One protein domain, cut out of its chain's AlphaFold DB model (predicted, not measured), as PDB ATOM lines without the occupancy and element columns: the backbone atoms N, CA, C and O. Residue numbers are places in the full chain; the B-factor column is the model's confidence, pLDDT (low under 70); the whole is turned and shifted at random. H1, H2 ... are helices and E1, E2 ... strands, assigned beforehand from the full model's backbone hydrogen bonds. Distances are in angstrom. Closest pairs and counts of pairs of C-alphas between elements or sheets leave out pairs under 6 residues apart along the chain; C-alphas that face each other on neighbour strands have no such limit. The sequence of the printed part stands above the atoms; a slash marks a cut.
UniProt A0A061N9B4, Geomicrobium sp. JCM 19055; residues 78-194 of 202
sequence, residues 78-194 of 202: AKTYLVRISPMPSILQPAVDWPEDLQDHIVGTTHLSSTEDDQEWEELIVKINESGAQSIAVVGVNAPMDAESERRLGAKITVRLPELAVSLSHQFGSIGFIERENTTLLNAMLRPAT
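Overview. This is residues 78 to 194 of the 202 residues of a protein of Geomicrobium sp. JCM 19055 (UniProt A0A061N9B4). A sheet of four parallel strands forms the middle layer of a three-layer slab, with H2 and H3 over one face and H4 over the other; the short helix H1 lies off the sheet, just before the edge strand E2. The printed part has 117 residues, with four named helices and four named strands in the order E1, H1, E2, H2, E3, H3, E4, H4. The sheet's order is E2, E1, E3, E4, and the class is mixed, helices and strands. The whole is compact, with a radius of gyration of the C-alphas of 12.8 A, and rounded, spanning 35 by 29 by 26 A.

Along the chain. E1, residues 80 to 85, starts at C-alpha 80 (164.189, 157.742, 155.188) and is 16.2 A long. H1 is residues 100 to 103, 5.0 A. E2, residues 106 to 112, measures 17.2 A, and H2, residues 118 to 130, 18.7 A. E3, residues 135 to 140, measures 16.9 A, and H3, residues 148 to 160, 18.4 A. E4, residues 165 to 168, spans 10.0 A. H4, residues 177 to 190, is 19.9 A long and ends at C-alpha 190 (170.991, 162.399, 150.039).

Arrangement. E1 and E3 are parallel neighbours at 17 degrees, with N 83 and O 137 2.8 A apart, within hydrogen-bond range. E2 and E1 are parallel at 16 degrees, with N 112 and O 84 at 2.8 A. E3 and E4 are parallel at 16 degrees, with N 167 and O 136 at 2.8 A. E1, H1, E2 and E3, H3, E4 are strand-helix-strand units, two parallel neighbour strands with a helix between; E2, H2, E3 is a split one, with E1 between its strands. The three crossovers are right-handed. H2 is over E2 and E1 at a height over the sheet of 9.9 A; the closest C-alphas of E2 and H2 are those of Thr 110 and Leu 124, 7.2 A. On the same face, H3 is over E3 and E4 at 8.8 A; the closest C-alphas of H3 and E4 are those of Gly 154 and Val 166, 6.2 A. H2 and H3 are close but not clearly touching, with Ile 125 and Ile 157 their closest C-alphas at 7.4 A. On the opposite face H4 is over E1 and E3 at 8.2 A; the closest C-alphas of E3 and H4 are those of Ala 137 and Leu 185, 5.5 A. H1 is not on the sheet. In H2, H3 and H4 every O i to N i+4 pair is within hydrogen-bond range; H1 is too short for such a pair.

Size, cuts and confidence. The C-alphas of Pro 99 and Asp 118 are the two farthest apart, 35.3 A. The printed part has no cut, and the link from E1 to H1, 14 residues, is long. The mean pLDDT of the printed part is 91.2; residues 173 and 193 to 194 are under 70.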
ATOM      1  N   ALA A  78     170.536 157.709 153.184       94.00
ATOM      2  CA  ALA A  78     169.832 157.691 154.451       94.00
ATOM      3  C   ALA A  78     168.582 156.817 154.363       94.00
ATOM      4  O   ALA A  78     167.727 157.026 153.495       94.00
ATOM      5  N   LYS A  79     168.418 155.910 155.325       95.62
ATOM      6  CA  LYS A  79     167.109 155.315 155.602       95.62
ATOM      7  C   LYS A  79     166.131 156.439 155.933       95.62
ATOM      8  O   LYS A  79     166.381 157.225 156.844       95.62
ATOM      9  N   THR A  80     165.056 156.565 155.173       97.69
ATOM     10  CA  THR A  80     164.189 157.742 155.188       97.69
ATOM     11  C   THR A  80     162.769 157.366 155.585       97.69
ATOM     12  O   THR A  80     162.199 156.415 155.058       97.69
ATOM     13  N   TYR A  81     162.185 158.133 156.504       98.06
ATOM     14  CA  TYR A  81     160.771 158.030 156.854       98.06
ATOM     15  C   TYR A  81     159.949 159.054 156.068       98.06
ATOM     16  O   TYR A  81     160.313 160.230 156.023       98.06
ATOM     17  N   LEU A  82     158.825 158.642 155.484       97.81
ATOM     18  CA  LEU A  82     157.918 159.534 154.764       97.81
ATOM     19  C   LEU A  82     156.703 159.910 155.616       97.81
ATOM     20  O   LEU A  82     156.003 159.049 156.147       97.81
ATOM     21  N   VAL A  83     156.392 161.202 155.682       96.81
ATOM     22  CA  VAL A  83     155.152 161.708 156.273       96.81
ATOM     23  C   VAL A  83     154.352 162.462 155.219       96.81
ATOM     24  O   VAL A  83     154.786 163.502 154.725       96.81
ATOM     25  N   ARG A  84     153.164 161.951 154.889       95.69
ATOM     26  CA  ARG A  84     152.213 162.588 153.969       95.69
ATOM     27  C   ARG A  84     151.144 163.333 154.758       95.69
ATOM     28  O   ARG A  84     150.408 162.705 155.511       95.69
ATOM     29  N   ILE A  85     151.011 164.636 154.538       93.94
ATOM     30  CA  ILE A  85     149.938 165.463 155.096       93.94
ATOM     31  C   ILE A  85     148.894 165.693 153.999       93.94
ATOM     32  O   ILE A  85     149.116 166.470 153.062       93.94
ATOM     33  N   SER A  86     147.749 165.026 154.099       90.88
ATOM     34  CA  SER A  86     146.624 165.253 153.187       90.88
ATOM     35  C   SER A  86     145.290 164.929 153.863       90.88
ATOM     36  O   SER A  86     145.261 164.097 154.750       90.88
ATOM     37  N   PRO A  87     144.158 165.525 153.452       87.56
ATOM     38  CA  PRO A  87     142.862 165.214 154.069       87.56
ATOM     39  C   PRO A  87     142.420 163.754 153.897       87.56
ATOM     40  O   PRO A  87     141.609 163.253 154.665       87.56
ATOM     41  N   MET A  88     142.920 163.093 152.849       86.31
ATOM     42  CA  MET A  88     142.659 161.693 152.537       86.31
ATOM     43  C   MET A  88     143.979 160.978 152.226       86.31
ATOM     44  O   MET A  88     144.857 161.593 151.598       86.31
ATOM     45  N   PRO A  89     144.119 159.690 152.591       83.62
ATOM     46  CA  PRO A  89     145.274 158.895 152.210       83.62
ATOM     47  C   PRO A  89     145.358 158.759 150.688       83.62
ATOM     48  O   PRO A  89     144.365 158.463 150.021       83.62
ATOM     49  N   SER A  90     146.554 158.944 150.132       82.50
ATOM     50  CA  SER A  90     146.801 158.597 148.731       82.50
ATOM     51  C   SER A  90     146.786 157.077 148.567       82.50
ATOM     52  O   SER A  90     147.426 156.366 149.341       82.50
ATOM     53  N   ILE A  91     146.100 156.585 147.533       85.31
ATOM     54  CA  ILE A  91     146.132 155.166 147.142       85.31
ATOM     55  C   ILE A  91     147.469 154.764 146.506       85.31
ATOM     56  O   ILE A  91     147.785 153.579 146.425       85.31
ATOM     57  N   LEU A  92     148.239 155.745 146.026       87.31
ATOM     58  CA  LEU A  92     149.520 155.502 145.377       87.31
ATOM     59  C   LEU A  92     150.570 155.187 146.433       87.31
ATOM     60  O   LEU A  92     150.733 155.936 147.400       87.31
ATOM     61  N   GLN A  93     151.311 154.105 146.221       89.50
ATOM     62  CA  GLN A  93     152.477 153.807 147.041       89.50
ATOM     63  C   GLN A  93     153.524 154.929 146.896       89.50
ATOM     64  O   GLN A  93     153.537 155.639 145.885       89.50
ATOM     65  N   PRO A  94     154.353 155.177 147.917       91.81
ATOM     66  CA  PRO A  94     155.531 156.024 147.764       91.81
ATOM     67  C   PRO A  94     156.497 155.444 146.735       91.81
ATOM     68  O   PRO A  94     156.566 154.225 146.597       91.81
ATOM     69  N   ALA A  95     157.252 156.307 146.049       92.56
ATOM     70  CA  ALA A  95     158.339 155.885 145.158       92.56
ATOM     71  C   ALA A  95     157.917 154.848 144.091       92.56
ATOM     72  O   ALA A  95     158.675 153.945 143.742       92.56
ATOM     73  N   VAL A  96     156.695 154.985 143.555       90.62
ATOM     74  CA  VAL A  96     156.225 154.165 142.426       90.62
ATOM     75  C   VAL A  96     157.228 154.256 141.275       90.62
ATOM     76  O   VAL A  96     157.710 155.341 140.947       90.62
ATOM     77  N   ASP A  97     157.533 153.099 140.691       90.44
ATOM     78  CA  ASP A  97     158.500 152.903 139.605       90.44
ATOM     79  C   ASP A  97     159.963 153.238 139.952       90.44
ATOM     80  O   ASP A  97     160.811 153.298 139.058       90.44
ATOM     81  N   TRP A  98     160.303 153.431 141.232       94.00
ATOM     82  CA  TRP A  98     161.705 153.547 141.637       94.00
ATOM     83  C   TRP A  98     162.403 152.178 141.596       94.00
ATOM     84  O   TRP A  98     161.750 151.150 141.781       94.00
ATOM     85  N   PRO A  99     163.728 152.141 141.396       93.31
ATOM     86  CA  PRO A  99     164.543 150.960 141.673       93.31
ATOM     87  C   PRO A  99     164.265 150.366 143.068       93.31
ATOM     88  O   PRO A  99     164.071 151.112 144.027       93.31
ATOM     89  N   GLU A 100     164.219 149.033 143.172       92.81
ATOM     90  CA  GLU A 100     163.879 148.306 144.413       92.81
ATOM     91  C   GLU A 100     164.837 148.650 145.561       92.81
ATOM     92  O   GLU A 100     164.401 148.940 146.671       92.81
ATOM     93  N   ASP A 101     166.129 148.751 145.258       91.38
ATOM     94  CA  ASP A 101     167.169 149.157 146.202       91.38
ATOM     95  C   ASP A 101     166.932 150.557 146.792       91.38
ATOM     96  O   ASP A 101     167.191 150.776 147.970       91.38
ATOM     97  N   LEU A 102     166.386 151.505 146.026       92.69
ATOM     98  CA  LEU A 102     165.996 152.819 146.548       92.69
ATOM     99  C   LEU A 102     164.691 152.774 147.350       92.69
ATOM    100  O   LEU A 102     164.542 153.532 148.313       92.69
ATOM    101  N   GLN A 103     163.746 151.910 146.975       94.62
ATOM    102  CA  GLN A 103     162.509 151.724 147.738       94.62
ATOM    103  C   GLN A 103     162.795 151.137 149.127       94.62
ATOM    104  O   GLN A 103     162.204 151.596 150.104       94.62
ATOM    105  N   ASP A 104     163.759 150.220 149.242       93.88
ATOM    106  CA  ASP A 104     164.179 149.604 150.510       93.88
ATOM    107  C   ASP A 104     164.737 150.612 151.529       93.88
ATOM    108  O   ASP A 104     164.750 150.364 152.740       93.88
ATOM    109  N   HIS A 105     165.167 151.792 151.070       95.06
ATOM    110  CA  HIS A 105     165.576 152.882 151.955       95.06
ATOM    111  C   HIS A 105     164.390 153.626 152.581       95.06
ATOM    112  O   HIS A 105     164.597 154.410 153.510       95.06
ATOM    113  N   ILE A 106     163.154 153.392 152.138       96.81
ATOM    114  CA  ILE A 106     161.947 153.958 152.746       96.81
ATOM    115  C   ILE A 106     161.500 153.047 153.892       96.81
ATOM    116  O   ILE A 106     160.745 152.096 153.714       96.81
ATOM    117  N   VAL A 107     161.951 153.356 155.108       97.00
ATOM    118  CA  VAL A 107     161.754 152.493 156.294       97.00
ATOM    119  C   VAL A 107     160.399 152.658 156.979       97.00
ATOM    120  O   VAL A 107     160.095 151.982 157.960       97.00
ATOM    121  N   GLY A 108     159.571 153.570 156.483       96.38
ATOM    122  CA  GLY A 108     158.226 153.766 156.990       96.38
ATOM    123  C   GLY A 108     157.509 154.904 156.289       96.38
ATOM    124  O   GLY A 108     158.124 155.831 155.762       96.38
ATOM    125  N   THR A 109     156.184 154.817 156.273       95.75
ATOM    126  CA  THR A 109     155.310 155.872 155.767       95.75
ATOM    127  C   THR A 109     154.147 156.059 156.725       95.75
ATOM    128  O   THR A 109     153.467 155.095 157.066       95.75
ATOM    129  N   THR A 110     153.895 157.301 157.129       95.00
ATOM    130  CA  THR A 110     152.680 157.675 157.857       95.00
ATOM    131  C   THR A 110     151.913 158.731 157.085       95.00
ATOM    132  O   THR A 110     152.478 159.628 156.457       95.00
ATOM    133  N   HIS A 111     150.596 158.611 157.147       93.75
ATOM    134  CA  HIS A 111     149.667 159.602 156.656       93.75
ATOM    135  C   HIS A 111     149.053 160.355 157.838       93.75
ATOM    136  O   HIS A 111     148.618 159.724 158.797       93.75
ATOM    137  N   LEU A 112     149.019 161.681 157.744       92.56
ATOM    138  CA  LEU A 112     148.354 162.570 158.685       92.56
ATOM    139  C   LEU A 112     147.246 163.340 157.966       92.56
ATOM    140  O   LEU A 112     147.494 163.973 156.933       92.56
ATOM    141  N   SER A 113     146.047 163.312 158.546       88.75
ATOM    142  CA  SER A 113     144.884 164.046 158.033       88.75
ATOM    143  C   SER A 113     145.006 165.553 158.285       88.75
ATOM    144  O   SER A 113     144.622 166.383 157.458       88.75
ATOM    145  N   SER A 114     145.605 165.902 159.425       82.62
ATOM    146  CA  SER A 114     145.901 167.258 159.871       82.62
ATOM    147  C   SER A 114     147.186 167.264 160.706       82.62
ATOM    148  O   SER A 114     147.754 166.221 161.009       82.62
ATOM    149  N   THR A 115     147.667 168.447 161.087       80.25
ATOM    150  CA  THR A 115     148.801 168.583 162.024       80.25
ATOM    151  C   THR A 115     148.377 169.201 163.361       80.25
ATOM    152  O   THR A 115     149.213 169.757 164.076       80.25
ATOM    153  N   GLU A 116     147.073 169.167 163.657       82.31
ATOM    154  CA  GLU A 116     146.454 169.778 164.845       82.31
ATOM    155  C   GLU A 116     146.193 168.773 165.969       82.31
ATOM    156  O   GLU A 116     146.105 169.179 167.124       82.31
ATOM    157  N   ASP A 117     146.103 167.482 165.646       83.25
ATOM    158  CA  ASP A 117     145.910 166.420 166.629       83.25
ATOM    159  C   ASP A 117     147.247 166.046 167.293       83.25
ATOM    160  O   ASP A 117     148.151 165.485 166.665       83.25
ATOM    161  N   ASP A 118     147.385 166.383 168.576       80.50
ATOM    162  CA  ASP A 118     148.589 166.081 169.348       80.50
ATOM    163  C   ASP A 118     148.748 164.574 169.638       80.50
ATOM    164  O   ASP A 118     149.876 164.123 169.841       80.50
ATOM    165  N   GLN A 119     147.674 163.773 169.612       85.38
ATOM    166  CA  GLN A 119     147.772 162.323 169.790       85.38
ATOM    167  C   GLN A 119     148.351 161.647 168.540       85.38
ATOM    168  O   GLN A 119     149.314 160.886 168.662       85.38
ATOM    169  N   GLU A 120     147.825 161.954 167.345       86.62
ATOM    170  CA  GLU A 120     148.373 161.425 166.079       86.62
ATOM    171  C   GLU A 120     149.866 161.768 165.935       86.62
ATOM    172  O   GLU A 120     150.668 160.986 165.414       86.62
ATOM    173  N   TRP A 121     150.254 162.938 166.442       85.88
ATOM    174  CA  TRP A 121     151.632 163.397 166.473       85.88
ATOM    175  C   TRP A 121     152.542 162.573 167.399       85.88
ATOM    176  O   TRP A 121     153.628 162.166 166.979       85.88
ATOM    177  N   GLU A 122     152.144 162.327 168.649       88.56
ATOM    178  CA  GLU A 122     152.968 161.535 169.574       88.56
ATOM    179  C   GLU A 122     153.128 160.092 169.064       88.56
ATOM    180  O   GLU A 122     154.226 159.534 169.111       88.56
ATOM    181  N   GLU A 123     152.081 159.519 168.463       92.44
ATOM    182  CA  GLU A 123     152.159 158.218 167.790       92.44
ATOM    183  C   GLU A 123     153.117 158.235 166.587       92.44
ATOM    184  O   GLU A 123     153.870 157.279 166.377       92.44
ATOM    185  N   LEU A 124     153.127 159.320 165.801       94.50
ATOM    186  CA  LEU A 124     154.069 159.492 164.695       94.50
ATOM    187  C   LEU A 124     155.521 159.505 165.193       94.50
ATOM    188  O   LEU A 124     156.367 158.839 164.598       94.50
ATOM    189  N   ILE A 125     155.820 160.230 166.273       94.00
ATOM    190  CA  ILE A 125     157.181 160.291 166.825       94.00
ATOM    191  C   ILE A 125     157.678 158.914 167.250       94.00
ATOM    192  O   ILE A 125     158.807 158.552 166.914       94.00
ATOM    193  N   VAL A 126     156.837 158.133 167.932       94.62
ATOM    194  CA  VAL A 126     157.180 156.761 168.328       94.62
ATOM    195  C   VAL A 126     157.489 155.913 167.093       94.62
ATOM    196  O   VAL A 126     158.561 155.315 167.020       94.62
ATOM    197  N   LYS A 127     156.619 155.944 166.072       96.44
ATOM    198  CA  LYS A 127     156.820 155.196 164.819       96.44
ATOM    199  C   LYS A 127     158.112 155.583 164.100       96.44
ATOM    200  O   LYS A 127     158.814 154.709 163.596       96.44
ATOM    201  N   ILE A 128     158.430 156.877 164.029       96.62
ATOM    202  CA  ILE A 128     159.670 157.351 163.402       96.62
ATOM    203  C   ILE A 128     160.879 156.832 164.185       96.62
ATOM    204  O   ILE A 128     161.791 156.267 163.583       96.62
ATOM    205  N   ASN A 129     160.877 156.975 165.511       94.19
ATOM    206  CA  ASN A 129     161.993 156.563 166.359       94.19
ATOM    207  C   ASN A 129     162.247 155.043 166.302       94.19
ATOM    208  O   ASN A 129     163.394 154.603 166.279       94.19
ATOM    209  N   GLU A 130     161.188 154.235 166.218       95.88
ATOM    210  CA  GLU A 130     161.284 152.771 166.117       95.88
ATOM    211  C   GLU A 130     161.655 152.272 164.709       95.88
ATOM    212  O   GLU A 130     162.144 151.152 164.563       95.88
ATOM    213  N   SER A 131     161.475 153.091 163.665       96.31
ATOM    214  CA  SER A 131     161.736 152.697 162.269       96.31
ATOM    215  C   SER A 131     163.222 152.573 161.900       96.31
ATOM    216  O   SER A 131     163.557 152.006 160.859       96.31
ATOM    217  N   GLY A 132     164.126 153.131 162.712       94.06
ATOM    218  CA  GLY A 132     165.550 153.226 162.374       94.06
ATOM    219  C   GLY A 132     165.855 154.218 161.242       94.06
ATOM    220  O   GLY A 132     166.884 154.091 160.572       94.06
ATOM    221  N   ALA A 133     164.963 155.185 161.004       96.25
ATOM    222  CA  ALA A 133     165.189 156.267 160.057       96.25
ATOM    223  C   ALA A 133     166.394 157.131 160.460       96.25
ATOM    224  O   ALA A 133     166.685 157.339 161.631       96.25
ATOM    225  N   GLN A 134     167.081 157.654 159.452       95.19
ATOM    226  CA  GLN A 134     168.213 158.578 159.541       95.19
ATOM    227  C   GLN A 134     167.848 159.965 158.981       95.19
ATOM    228  O   GLN A 134     168.523 160.958 159.255       95.19
ATOM    229  N   SER A 135     166.775 160.048 158.192       96.44
ATOM    230  CA  SER A 135     166.201 161.294 157.687       96.44
ATOM    231  C   SER A 135     164.684 161.165 157.539       96.44
ATOM    232  O   SER A 135     164.132 160.064 157.554       96.44
ATOM    233  N   ILE A 136     163.994 162.298 157.425       97.56
ATOM    234  CA  ILE A 136     162.541 162.368 157.301       97.56
ATOM    235  C   ILE A 136     162.181 163.270 156.121       97.56
ATOM    236  O   ILE A 136     162.691 164.386 156.002       97.56
ATOM    237  N   ALA A 137     161.265 162.804 155.280       97.56
ATOM    238  CA  ALA A 137     160.621 163.574 154.226       97.56
ATOM    239  C   ALA A 137     159.187 163.920 154.652       97.56
ATOM    240  O   ALA A 137     158.401 163.026 154.959       97.56
ATOM    241  N   VAL A 138     158.831 165.206 154.658       97.00
ATOM    242  CA  VAL A 138     157.470 165.673 154.964       97.00
ATOM    243  C   VAL A 138     156.858 166.292 153.719       97.00
ATOM    244  O   VAL A 138     157.421 167.237 153.165       97.00
ATOM    245  N   VAL A 139     155.701 165.779 153.300       95.88
ATOM    246  CA  VAL A 139     155.028 166.169 152.058       95.88
ATOM    247  C   VAL A 139     153.567 166.503 152.315       95.88
ATOM    248  O   VAL A 139     152.758 165.629 152.610       95.88
ATOM    249  N   GLY A 140     153.211 167.774 152.165       94.06
ATOM    250  CA  GLY A 140     151.842 168.262 152.235       94.06
ATOM    251  C   GLY A 140     151.211 168.445 150.859       94.06
ATOM    252  O   GLY A 140     151.834 168.970 149.931       94.06
ATOM    253  N   VAL A 141     149.936 168.074 150.722       91.81
ATOM    254  CA  VAL A 141     149.178 168.293 149.477       91.81
ATOM    255  C   VAL A 141     149.022 169.781 149.147       91.81
ATOM    256  O   VAL A 141     149.223 170.175 148.000       91.81
ATOM    257  N   ASN A 142     148.787 170.614 150.166       88.12
ATOM    258  CA  ASN A 142     148.609 172.064 150.030       88.12
ATOM    259  C   ASN A 142     149.915 172.861 150.162       88.12
ATOM    260  O   ASN A 142     149.896 174.080 150.012       88.12
ATOM    261  N   ALA A 143     151.043 172.187 150.399       90.69
ATOM    262  CA  ALA A 143     152.330 172.807 150.705       90.69
ATOM    263  C   ALA A 143     152.813 173.882 149.706       90.69
ATOM    264  O   ALA A 143     153.408 174.863 150.157       90.69
ATOM    265  N   PRO A 144     152.557 173.773 148.381       89.06
ATOM    266  CA  PRO A 144     152.921 174.830 147.434       89.06
ATOM    267  C   PRO A 144     152.163 176.149 147.639       89.06
ATOM    268  O   PRO A 144     152.673 177.203 147.272       89.06
ATOM    269  N   MET A 145     150.948 176.090 148.191       88.94
ATOM    270  CA  MET A 145     150.109 177.261 148.465       88.94
ATOM    271  C   MET A 145     150.290 177.750 149.902       88.94
ATOM    272  O   MET A 145     150.411 178.949 150.136       88.94
ATOM    273  N   ASP A 146     150.320 176.812 150.847       90.31
ATOM    274  CA  ASP A 146     150.515 177.063 152.265       90.31
ATOM    275  C   ASP A 146     151.369 175.954 152.897       90.31
ATOM    276  O   ASP A 146     150.965 174.795 153.018       90.31
ATOM    277  N   ALA A 147     152.574 176.339 153.311       93.44
ATOM    278  CA  ALA A 147     153.570 175.459 153.902       93.44
ATOM    279  C   ALA A 147     153.494 175.382 155.439       93.44
ATOM    280  O   ALA A 147     154.357 174.749 156.053       93.44
ATOM    281  N   GLU A 148     152.524 176.034 156.089       93.75
ATOM    282  CA  GLU A 148     152.457 176.123 157.552       93.75
ATOM    283  C   GLU A 148     152.396 174.747 158.226       93.75
ATOM    284  O   GLU A 148     153.176 174.479 159.143       93.75
ATOM    285  N   SER A 149     151.562 173.837 157.713       92.12
ATOM    286  CA  SER A 149     151.474 172.464 158.231       92.12
ATOM    287  C   SER A 149     152.817 171.727 158.182       92.12
ATOM    288  O   SER A 149     153.215 171.110 159.171       92.12
ATOM    289  N   GLU A 150     153.553 171.823 157.068       95.06
ATOM    290  CA  GLU A 150     154.870 171.185 156.951       95.06
ATOM    291  C   GLU A 150     155.886 171.803 157.906       95.06
ATOM    292  O   GLU A 150     156.637 171.081 158.558       95.06
ATOM    293  N   ARG A 151     155.922 173.138 158.006       95.12
ATOM    294  CA  ARG A 151     156.880 173.843 158.869       95.12
ATOM    295  C   ARG A 151     156.629 173.551 160.337       95.12
ATOM    296  O   ARG A 151     157.581 173.292 161.068       95.12
ATOM    297  N   ARG A 152     155.364 173.571 160.765       92.62
ATOM    298  CA  ARG A 152     154.967 173.253 162.139       92.62
ATOM    299  C   ARG A 152     155.377 171.831 162.496       92.62
ATOM    300  O   ARG A 152     156.027 171.628 163.519       92.62
ATOM    301  N   LEU A 153     155.051 170.869 161.633       93.38
ATOM    302  CA  LEU A 153     155.428 169.476 161.841       93.38
ATOM    303  C   LEU A 153     156.951 169.303 161.849       93.38
ATOM    304  O   LEU A 153     157.499 168.716 162.776       93.38
ATOM    305  N   GLY A 154     157.652 169.876 160.871       94.50
ATOM    306  CA  GLY A 154     159.106 169.794 160.780       94.50
ATOM    307  C   GLY A 154     159.824 170.396 161.987       94.50
ATOM    308  O   GLY A 154     160.788 169.812 162.478       94.50
ATOM    309  N   ALA A 155     159.333 171.522 162.513       93.50
ATOM    310  CA  ALA A 155     159.863 172.128 163.730       93.50
ATOM    311  C   ALA A 155     159.645 171.228 164.955       93.50
ATOM    312  O   ALA A 155     160.585 171.003 165.716       93.50
ATOM    313  N   LYS A 156     158.438 170.663 165.115       92.12
ATOM    314  CA  LYS A 156     158.138 169.707 166.194       92.12
ATOM    315  C   LYS A 156     159.053 168.472 166.119       92.12
ATOM    316  O   LYS A 156     159.643 168.099 167.131       92.12
ATOM    317  N   ILE A 157     159.233 167.892 164.925       94.00
ATOM    318  CA  ILE A 157     160.149 166.760 164.684       94.00
ATOM    319  C   ILE A 157     161.576 167.132 165.072       94.00
ATOM    320  O   ILE A 157     162.191 166.418 165.851       94.00
ATOM    321  N   THR A 158     162.079 168.271 164.596       93.81
ATOM    322  CA  THR A 158     163.459 168.711 164.862       93.81
ATOM    323  C   THR A 158     163.734 168.891 166.359       93.81
ATOM    324  O   THR A 158     164.845 168.646 166.818       93.81
ATOM    325  N   VAL A 159     162.735 169.311 167.144       94.25
ATOM    326  CA  VAL A 159     162.870 169.445 168.603       94.25
ATOM    327  C   VAL A 159     162.904 168.082 169.303       94.25
ATOM    328  O   VAL A 159     163.637 167.922 170.277       94.25
ATOM    329  N   ARG A 160     162.102 167.112 168.846       94.50
ATOM    330  CA  ARG A 160     161.975 165.788 169.482       94.50
ATOM    331  C   ARG A 160     163.055 164.795 169.049       94.50
ATOM    332  O   ARG A 160     163.471 163.992 169.873       94.50
ATOM    333  N   LEU A 161     163.478 164.869 167.789       94.12
ATOM    334  CA  LEU A 161     164.434 163.977 167.126       94.12
ATOM    335  C   LEU A 161     165.538 164.821 166.452       94.12
ATOM    336  O   LEU A 161     165.599 164.903 165.219       94.12
ATOM    337  N   PRO A 162     166.366 165.539 167.235       92.31
ATOM    338  CA  PRO A 162     167.349 166.499 166.718       92.31
ATOM    339  C   PRO A 162     168.459 165.873 165.858       92.31
ATOM    340  O   PRO A 162     169.154 166.584 165.132       92.31
ATOM    341  N   GLU A 163     168.652 164.560 165.942       90.69
ATOM    342  CA  GLU A 163     169.592 163.787 165.135       90.69
ATOM    343  C   GLU A 163     169.105 163.527 163.703       90.69
ATOM    344  O   GLU A 163     169.928 163.260 162.825       90.69
ATOM    345  N   LEU A 164     167.795 163.628 163.446       92.50
ATOM    346  CA  LEU A 164     167.208 163.338 162.141       92.50
ATOM    347  C   LEU A 164     167.083 164.602 161.294       92.50
ATOM    348  O   LEU A 164     166.481 165.604 161.679       92.50
ATOM    349  N   ALA A 165     167.611 164.544 160.074       92.25
ATOM    350  CA  ALA A 165     167.459 165.638 159.127       92.25
ATOM    351  C   ALA A 165     166.045 165.633 158.521       92.25
ATOM    352  O   ALA A 165     165.634 164.633 157.933       92.25
ATOM    353  N   VAL A 166     165.327 166.760 158.603       95.38
ATOM    354  CA  VAL A 166     163.948 166.898 158.093       95.38
ATOM    355  C   VAL A 166     163.891 167.714 156.802       95.38
ATOM    356  O   VAL A 166     164.223 168.903 156.809       95.38
ATOM    357  N   SER A 167     163.480 167.095 155.698       96.50
ATOM    358  CA  SER A 167     163.271 167.742 154.397       96.50
ATOM    359  C   SER A 167     161.789 168.055 154.192       96.50
ATOM    360  O   SER A 167     160.945 167.173 154.345       96.50
ATOM    361  N   LEU A 168     161.471 169.306 153.849       96.69
ATOM    362  CA  LEU A 168     160.092 169.780 153.695       96.69
ATOM    363  C   LEU A 168     159.775 170.011 152.221       96.69
ATOM    364  O   LEU A 168     160.517 170.706 151.526       96.69
ATOM    365  N   SER A 169     158.668 169.453 151.745       96.19
ATOM    366  CA  SER A 169     158.380 169.405 150.316       96.19
ATOM    367  C   SER A 169     158.179 170.774 149.670       96.19
ATOM    368  O   SER A 169     158.589 170.965 148.527       96.19
ATOM    369  N   HIS A 170     157.654 171.766 150.400       94.38
ATOM    370  CA  HIS A 170     157.482 173.134 149.886       94.38
ATOM    371  C   HIS A 170     158.796 173.822 149.480       94.38
ATOM    372  O   HIS A 170     158.769 174.842 148.792       94.38
ATOM    373  N   GLN A 171     159.947 173.303 149.921       92.88
ATOM    374  CA  GLN A 171     161.262 173.828 149.547       92.88
ATOM    375  C   GLN A 171     161.665 173.419 148.125       92.88
ATOM    376  O   GLN A 171     162.598 173.990 147.560       92.88
ATOM    377  N   PHE A 172     160.955 172.458 147.534       87.19
ATOM    378  CA  PHE A 172     161.211 171.934 146.204       87.19
ATOM    379  C   PHE A 172     160.048 172.339 145.285       87.19
ATOM    380  O   PHE A 172     158.906 171.937 145.491       87.19
ATOM    381  N   GLY A 173     160.329 173.185 144.287       68.38
ATOM    382  CA  GLY A 173     159.347 173.922 143.468       68.38
ATOM    383  C   GLY A 173     158.474 173.108 142.499       68.38
ATOM    384  O   GLY A 173     158.102 173.625 141.447       68.38
ATOM    385  N   SER A 174     158.145 171.854 142.817       73.00
ATOM    386  CA  SER A 174     157.284 170.989 142.003       73.00
ATOM    387  C   SER A 174     155.806 171.159 142.375       73.00
ATOM    388  O   SER A 174     155.420 170.968 143.531       73.00
ATOM    389  N   ILE A 175     154.952 171.479 141.393       76.19
ATOM    390  CA  ILE A 175     153.500 171.649 141.606       76.19
ATOM    391  C   ILE A 175     152.822 170.296 141.892       76.19
ATOM    392  O   ILE A 175     152.002 170.196 142.808       76.19
ATOM    393  N   GLY A 176     153.182 169.248 141.147       87.56
ATOM    394  CA  GLY A 176     152.596 167.912 141.289       87.56
ATOM    395  C   GLY A 176     152.974 167.228 142.606       87.56
ATOM    396  O   GLY A 176     154.093 167.380 143.098       87.56
ATOM    397  N   PHE A 177     152.017 166.517 143.217       89.69
ATOM    398  CA  PHE A 177     152.204 165.886 144.529       89.69
ATOM    399  C   PHE A 177     153.269 164.786 144.489       89.69
ATOM    400  O   PHE A 177     154.159 164.774 145.332       89.69
ATOM    401  N   ILE A 178     153.207 163.905 143.487       91.38
ATOM    402  CA  ILE A 178     154.118 162.760 143.364       91.38
ATOM    403  C   ILE A 178     155.526 163.220 142.991       91.38
ATOM    404  O   ILE A 178     156.498 162.780 143.591       91.38
ATOM    405  N   GLU A 179     155.663 164.161 142.062       91.88
ATOM    406  CA  GLU A 179     156.959 164.715 141.668       91.88
ATOM    407  C   GLU A 179     157.632 165.426 142.845       91.88
ATOM    408  O   GLU A 179     158.845 165.309 143.050       91.88
ATOM    409  N   ARG A 180     156.846 166.152 143.647       94.06
ATOM    410  CA  ARG A 180     157.340 166.828 144.843       94.06
ATOM    411  C   ARG A 180     157.701 165.838 145.947       94.06
ATOM    412  O   ARG A 180     158.755 165.994 146.561       94.06
ATOM    413  N   GLU A 181     156.890 164.809 146.168       95.25
ATOM    414  CA  GLU A 181     157.214 163.713 147.082       95.25
ATOM    415  C   GLU A 181     158.526 163.033 146.698       95.25
ATOM    416  O   GLU A 181     159.439 162.974 147.517       95.25
ATOM    417  N   ASN A 182     158.652 162.614 145.438       94.69
ATOM    418  CA  ASN A 182     159.847 161.972 144.904       94.69
ATOM    419  C   ASN A 182     161.085 162.858 145.089       94.69
ATOM    420  O   ASN A 182     162.133 162.395 145.537       94.69
ATOM    421  N   THR A 183     160.951 164.160 144.822       94.44
ATOM    422  CA  THR A 183     162.035 165.127 145.037       94.44
ATOM    423  C   THR A 183     162.402 165.238 146.518       94.44
ATOM    424  O   THR A 183     163.582 165.274 146.864       94.44
ATOM    425  N   THR A 184     161.411 165.273 147.407       96.06
ATOM    426  CA  THR A 184     161.619 165.403 148.858       96.06
ATOM    427  C   THR A 184     162.281 164.158 149.440       96.06
ATOM    428  O   THR A 184     163.223 164.289 150.219       96.06
ATOM    429  N   LEU A 185     161.832 162.968 149.027       95.62
ATOM    430  CA  LEU A 185     162.426 161.680 149.390       95.62
ATOM    431  C   LEU A 185     163.889 161.611 148.966       95.62
ATOM    432  O   LEU A 185     164.752 161.372 149.805       95.62
ATOM    433  N   LEU A 186     164.183 161.907 147.697       93.81
ATOM    434  CA  LEU A 186     165.547 161.851 147.179       93.81
ATOM    435  C   LEU A 186     166.473 162.826 147.923       93.81
ATOM    436  O   LEU A 186     167.588 162.473 148.303       93.81
ATOM    437  N   ASN A 187     165.995 164.045 148.192       92.88
ATOM    438  CA  ASN A 187     166.755 165.028 148.962       92.88
ATOM    439  C   ASN A 187     166.955 164.598 150.420       92.88
ATOM    440  O   ASN A 187     168.030 164.834 150.963       92.88
ATOM    441  N   ALA A 188     165.962 163.976 151.062       94.62
ATOM    442  CA  ALA A 188     166.101 163.421 152.410       94.62
ATOM    443  C   ALA A 188     167.149 162.295 152.452       94.62
ATOM    444  O   ALA A 188     168.071 162.347 153.266       94.62
ATOM    445  N   MET A 189     167.091 161.360 151.498       94.25
ATOM    446  CA  MET A 189     168.054 160.264 151.350       94.25
ATOM    447  C   MET A 189     169.493 160.763 151.142       94.25
ATOM    448  O   MET A 189     170.434 160.227 151.728       94.25
ATOM    449  N   LEU A 190     169.678 161.820 150.346       91.00
ATOM    450  CA  LEU A 190     170.991 162.399 150.039       91.00
ATOM    451  C   LEU A 190     171.529 163.338 151.126       91.00
ATOM    452  O   LEU A 190     172.708 163.703 151.099       91.00
ATOM    453  N   ARG A 191     170.700 163.782 152.073       83.06
ATOM    454  CA  ARG A 191     171.071 164.868 152.989       83.06
ATOM    455  C   ARG A 191     172.254 164.528 153.898       83.06
ATOM    456  O   ARG A 191     173.150 165.364 154.005       83.06
ATOM    457  N   PRO A 192     172.344 163.328 154.503       71.12
ATOM    458  CA  PRO A 192     173.523 162.955 155.284       71.12
ATOM    459  C   PRO A 192     174.791 162.822 154.432       71.12
ATOM    460  O   PRO A 192     175.874 163.169 154.896       71.12
ATOM    461  N   ALA A 193     174.659 162.390 153.172       60.84
ATOM    462  CA  ALA A 193     175.775 162.230 152.236       60.84
ATOM    463  C   ALA A 193     176.298 163.566 151.667       60.84
ATOM    464  O   ALA A 193     177.432 163.645 151.202       60.84
ATOM    465  N   THR A 194     175.488 164.628 151.712       58.41
ATOM    466  CA  THR A 194     175.797 165.941 151.114       58.41
ATOM    467  C   THR A 194     176.306 166.978 152.113       58.41
ATOM    468  O   THR A 194     176.657 168.089 151.705       58.41
TER     469      THR A 194